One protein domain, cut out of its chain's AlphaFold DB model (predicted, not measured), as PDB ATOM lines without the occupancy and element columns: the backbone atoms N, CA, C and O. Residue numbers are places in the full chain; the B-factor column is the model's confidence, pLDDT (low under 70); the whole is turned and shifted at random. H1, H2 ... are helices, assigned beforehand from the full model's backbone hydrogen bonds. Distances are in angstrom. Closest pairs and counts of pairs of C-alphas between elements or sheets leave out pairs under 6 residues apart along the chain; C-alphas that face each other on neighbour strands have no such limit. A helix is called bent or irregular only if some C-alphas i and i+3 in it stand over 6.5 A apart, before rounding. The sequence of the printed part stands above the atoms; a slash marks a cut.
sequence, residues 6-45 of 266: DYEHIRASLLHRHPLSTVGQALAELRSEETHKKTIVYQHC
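Overview. This is residues 6 to 45 of the 266 residues of the protein "gag_pre-integrs domain-containing protein" of Actinidia rufa (UniProt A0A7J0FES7). This is a loose, lopsided helical hairpin: the short helix H1 leads through a turn into the long helix H2, which folds back past it. Residues 38 to 45 stick out beyond the body, at the far end of H2 from the turn. The printed part has 40 residues with two named helices, H1 then H2, and no named strand; the class is all helix. It is loose, a rod spanning 39 by 17 by 11 A, with a radius of gyration of the C-alphas of 11.9 A.

Along the chain. Find C-alpha 6 at (29.871, 33.471, -37.645); from there H1, residues 6 to 15, runs 15.9 A. It is irregular: C-alphas 6 and 9 are 7.3 A apart. H2, residues 23 to 43, runs 30.1 A to C-alpha 43 at (42.107, 32.563, -23.596).

Arrangement. H1 and H2 form a helical hairpin, opposite ways at a shallow tilt of 28 degrees. They only just touch, with 3 pairs of C-alphas within 8 A, H2 with residues 26 to 30 alone; look at the closest C-alphas, Leu 14 and Ala 26, 6.8 A apart. Every O i to N i+4 pair is within hydrogen-bond range in H2, and 5 of 6 in H1.

Size, cuts and confidence. The farthest C-alphas, Pro 19 and Cys 45, are 39.0 A apart. The printed part has no cut, and the link from H1 to H2 is short. In the B-factor column, residues 39 to 45 have pLDDT under 70.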
ATOM      1  N   ASP A   6      29.654  33.914 -39.026       79.88
ATOM      2  CA  ASP A   6      29.871  33.471 -37.645       79.88
ATOM      3  C   ASP A   6      28.781  33.950 -36.663       79.88
ATOM      4  O   ASP A   6      28.706  33.459 -35.533       79.88
ATOM      5  N   TYR A   7      27.953  34.922 -37.054       83.62
ATOM      6  CA  TYR A   7      26.838  35.463 -36.263       83.62
ATOM      7  C   TYR A   7      25.468  34.999 -36.783       83.62
ATOM      8  O   TYR A   7      24.433  35.451 -36.291       83.62
ATOM      9  N   GLU A   8      25.448  34.090 -37.761       83.44
ATOM     10  CA  GLU A   8      24.222  33.584 -38.387       83.44
ATOM     11  C   GLU A   8      23.336  32.850 -37.366       83.44
ATOM     12  O   GLU A   8      22.137  33.105 -37.305       83.44
ATOM     13  N   HIS A   9      23.940  32.115 -36.425       84.19
ATOM     14  CA  HIS A   9      23.221  31.467 -35.322       84.19
ATOM     15  C   HIS A   9      22.482  32.455 -34.394       84.19
ATOM     16  O   HIS A   9      21.357  32.180 -33.975       84.19
ATOM     17  N   ILE A  10      23.064  33.626 -34.104       83.38
ATOM     18  CA  ILE A  10      22.412  34.679 -33.298       83.38
ATOM     19  C   ILE A  10      21.301  35.334 -34.097       83.38
ATOM     20  O   ILE A  10      20.204  35.539 -33.581       83.38
ATOM     21  N   ARG A  11      21.549  35.619 -35.378       82.75
ATOM     22  CA  ARG A  11      20.525  36.138 -36.285       82.75
ATOM     23  C   ARG A  11      19.328  35.183 -36.356       82.75
ATOM     24  O   ARG A  11      18.196  35.638 -36.224       82.75
ATOM     25  N   ALA A  12      19.566  33.883 -36.519       83.25
ATOM     26  CA  ALA A  12      18.523  32.868 -36.518       83.25
ATOM     27  C   ALA A  12      17.789  32.834 -35.168       83.25
ATOM     28  O   ALA A  12      16.562  32.879 -35.148       83.25
ATOM     29  N   SER A  13      18.506  32.846 -34.042       84.25
ATOM     30  CA  SER A  13      17.891  32.841 -32.706       84.25
ATOM     31  C   SER A  13      17.002  34.068 -32.450       84.25
ATOM     32  O   SER A  13      15.883  33.929 -31.957       84.25
ATOM     33  N   LEU A  14      17.445  35.264 -32.851       83.75
ATOM     34  CA  LEU A  14      16.683  36.510 -32.708       83.75
ATOM     35  C   LEU A  14      15.404  36.526 -33.560       83.75
ATOM     36  O   LEU A  14      14.388  37.066 -33.124       83.75
ATOM     37  N   LEU A  15      15.437  35.926 -34.754       81.50
ATOM     38  CA  LEU A  15      14.293  35.889 -35.675       81.50
ATOM     39  C   LEU A  15      13.212  34.875 -35.274       81.50
ATOM     40  O   LEU A  15      12.051  35.070 -35.625       81.50
ATOM     41  N   HIS A  16      13.570  33.822 -34.537       81.50
ATOM     42  CA  HIS A  16      12.648  32.742 -34.154       81.50
ATOM     43  C   HIS A  16      12.143  32.849 -32.700       81.50
ATOM     44  O   HIS A  16      11.536  31.911 -32.185       81.50
ATOM     45  N   ARG A  17      12.386  33.975 -32.013       83.06
ATOM     46  CA  ARG A  17      11.907  34.216 -30.640       83.06
ATOM     47  C   ARG A  17      10.484  34.784 -30.616       83.06
ATOM     48  O   ARG A  17      10.133  35.670 -31.395       83.06
ATOM     49  N   HIS A  18       9.688  34.307 -29.659       77.12
ATOM     50  CA  HIS A  18       8.353  34.824 -29.363       77.12
ATOM     51  C   HIS A  18       8.232  35.179 -27.872       77.12
ATOM     52  O   HIS A  18       8.325  34.277 -27.039       77.12
ATOM     53  N   PRO A  19       8.013  36.461 -27.520       77.50
ATOM     54  CA  PRO A  19       7.879  37.622 -28.409       77.50
ATOM     55  C   PRO A  19       9.203  38.021 -29.089       77.50
ATOM     56  O   PRO A  19      10.286  37.665 -28.630       77.50
ATOM     57  N   LEU A  20       9.099  38.760 -30.198       77.12
ATOM     58  CA  LEU A  20      10.253  39.288 -30.934       77.12
ATOM     59  C   LEU A  20      11.106  40.180 -30.022       77.12
ATOM     60  O   LEU A  20      10.586  41.054 -29.326       77.12
ATOM     61  N   SER A  21      12.423  39.975 -30.043       78.31
ATOM     62  CA  SER A  21      13.367  40.785 -29.270       78.31
ATOM     63  C   SER A  21      13.380  42.230 -29.763       78.31
ATOM     64  O   SER A  21      13.412  42.483 -30.970       78.31
ATOM     65  N   THR A  22      13.438  43.184 -28.839       86.12
ATOM     66  CA  THR A  22      13.636  44.595 -29.194       86.12
ATOM     67  C   THR A  22      15.025  44.820 -29.799       86.12
ATOM     68  O   THR A  22      15.973  44.083 -29.521       86.12
ATOM     69  N   VAL A  23      15.176  45.883 -30.597       84.69
ATOM     70  CA  VAL A  23      16.459  46.241 -31.232       84.69
ATOM     71  C   VAL A  23      17.578  46.407 -30.195       84.69
ATOM     72  O   VAL A  23      18.697  45.952 -30.419       84.69
ATOM     73  N   GLY A  24      17.278  47.004 -29.036       84.00
ATOM     74  CA  GLY A  24      18.252  47.178 -27.953       84.00
ATOM     75  C   GLY A  24      18.763  45.850 -27.388       84.00
ATOM     76  O   GLY A  24      19.960  45.699 -27.160       84.00
ATOM     77  N   GLN A  25      17.877  44.865 -27.236       82.06
ATOM     78  CA  GLN A  25      18.228  43.534 -26.741       82.06
ATOM     79  C   GLN A  25      19.045  42.739 -27.769       82.06
ATOM     80  O   GLN A  25      20.061  42.146 -27.414       82.06
ATOM     81  N   ALA A  26      18.666  42.812 -29.048       83.56
ATOM     82  CA  ALA A  26      19.418  42.202 -30.143       83.56
ATOM     83  C   ALA A  26      20.851  42.757 -30.250       83.56
ATOM     84  O   ALA A  26      21.808  42.006 -30.441       83.56
ATOM     85  N   LEU A  27      21.019  44.075 -30.088       84.94
ATOM     86  CA  LEU A  27      22.338  44.713 -30.098       84.94
ATOM     87  C   LEU A  27      23.177  44.355 -28.867       84.94
ATOM     88  O   LEU A  27      24.395  44.222 -28.990       84.94
ATOM     89  N   ALA A  28      22.555  44.203 -27.697       82.81
ATOM     90  CA  ALA A  28      23.248  43.775 -26.485       82.81
ATOM     91  C   ALA A  28      23.779  42.338 -26.615       82.81
ATOM     92  O   ALA A  28      24.930  42.082 -26.272       82.81
ATOM     93  N   GLU A  29      22.983  41.427 -27.179       84.75
ATOM     94  CA  GLU A  29      23.373  40.030 -27.409       84.75
ATOM     95  C   GLU A  29      24.489  39.920 -28.459       84.75
ATOM     96  O   GLU A  29      25.475  39.221 -28.238       84.75
ATOM     97  N   LEU A  30      24.415  40.700 -29.545       84.81
ATOM     98  CA  LEU A  30      25.494  40.771 -30.539       84.81
ATOM     99  C   LEU A  30      26.813  41.289 -29.946       84.81
ATOM    100  O   LEU A  30      27.864  40.703 -30.205       84.81
ATOM    101  N   ARG A  31      26.776  42.352 -29.128       83.25
ATOM    102  CA  ARG A  31      27.980  42.853 -28.436       83.25
ATOM    103  C   ARG A  31      28.510  41.841 -27.426       83.25
ATOM    104  O   ARG A  31      29.720  41.665 -27.332       83.25
ATOM    105  N   SER A  32      27.619  41.169 -26.700       80.75
ATOM    106  CA  SER A  32      27.986  40.110 -25.762       80.75
ATOM    107  C   SER A  32      28.721  38.977 -26.482       80.75
ATOM    108  O   SER A  32      29.803  38.585 -26.051       80.75
ATOM    109  N   GLU A  33      28.218  38.513 -27.628       83.62
ATOM    110  CA  GLU A  33      28.892  37.462 -28.395       83.62
ATOM    111  C   GLU A  33      30.229  37.926 -28.980       83.62
ATOM    112  O   GLU A  33      31.202  37.174 -28.994       83.62
ATOM    113  N   GLU A  34      30.321  39.181 -29.421       84.56
ATOM    114  CA  GLU A  34      31.590  39.751 -29.872       84.56
ATOM    115  C   GLU A  34      32.628  39.763 -28.735       84.56
ATOM    116  O   GLU A  34      33.784  39.380 -28.938       84.56
ATOM    117  N   THR A  35      32.220  40.143 -27.517       81.06
ATOM    118  CA  THR A  35      33.096  40.100 -26.333       81.06
ATOM    119  C   THR A  35      33.452  38.676 -25.914       81.06
ATOM    120  O   THR A  35      34.601  38.415 -25.554       81.06
ATOM    121  N   HIS A  36      32.515  37.736 -26.020       80.88
ATOM    122  CA  HIS A  36      32.732  36.322 -25.729       80.88
ATOM    123  C   HIS A  36      33.742  35.705 -26.705       80.88
ATOM    124  O   HIS A  36      34.740  35.125 -26.276       80.88
ATOM    125  N   LYS A  37      33.572  35.933 -28.013       73.31
ATOM    126  CA  LYS A  37      34.519  35.485 -29.045       73.31
ATOM    127  C   LYS A  37      35.895  36.121 -28.882       73.31
ATOM    128  O   LYS A  37      36.894  35.409 -28.963       73.31
ATOM    129  N   LYS A  38      35.970  37.425 -28.585       74.94
ATOM    130  CA  LYS A  38      37.240  38.087 -28.236       74.94
ATOM    131  C   LYS A  38      37.886  37.410 -27.024       74.94
ATOM    132  O   LYS A  38      39.062  37.074 -27.085       74.94
ATOM    133  N   THR A  39      37.128  37.117 -25.972       69.12
ATOM    134  CA  THR A  39      37.648  36.458 -24.760       69.12
ATOM    135  C   THR A  39      38.154  35.041 -25.036       69.12
ATOM    136  O   THR A  39      39.231  34.693 -24.561       69.12
ATOM    137  N   ILE A  40      37.452  34.248 -25.851       65.25
ATOM    138  CA  ILE A  40      37.898  32.904 -26.260       65.25
ATOM    139  C   ILE A  40      39.207  32.977 -27.056       65.25
ATOM    140  O   ILE A  40      40.131  32.203 -26.798       65.25
ATOM    141  N   VAL A  41      39.323  33.932 -27.986       61.94
ATOM    142  CA  VAL A  41      40.564  34.168 -28.746       61.94
ATOM    143  C   VAL A  41      41.707  34.580 -27.809       61.94
ATOM    144  O   VAL A  41      42.828  34.101 -27.966       61.94
ATOM    145  N   TYR A  42      41.430  35.396 -26.788       49.84
ATOM    146  CA  TYR A  42      42.417  35.771 -25.772       49.84
ATOM    147  C   TYR A  42      42.793  34.608 -24.838       49.84
ATOM    148  O   TYR A  42      43.975  34.456 -24.536       49.84
ATOM    149  N   GLN A  43      41.850  33.756 -24.420       51.88
ATOM    150  CA  GLN A  43      42.107  32.563 -23.596       51.88
ATOM    151  C   GLN A  43      42.927  31.501 -24.331       51.88
ATOM    152  O   GLN A  43      43.764  30.846 -23.715       51.88
ATOM    153  N   HIS A  44      42.753  31.371 -25.646       49.62
ATOM    154  CA  HIS A  44      43.584  30.496 -26.474       49.62
ATOM    155  C   HIS A  44      45.025  31.039 -26.660       49.62
ATOM    156  O   HIS A  44      45.904  30.317 -27.129       49.62
ATOM    157  N   CYS A  45      45.291  32.289 -26.259       46.69
ATOM    158  CA  CYS A  45      46.577  32.973 -26.421       46.69
ATOM    159  C   CYS A  45      47.255  33.393 -25.103       46.69
ATOM    160  O   CYS A  45      48.292  34.049 -25.165       46.69
TER     161      CYS A  45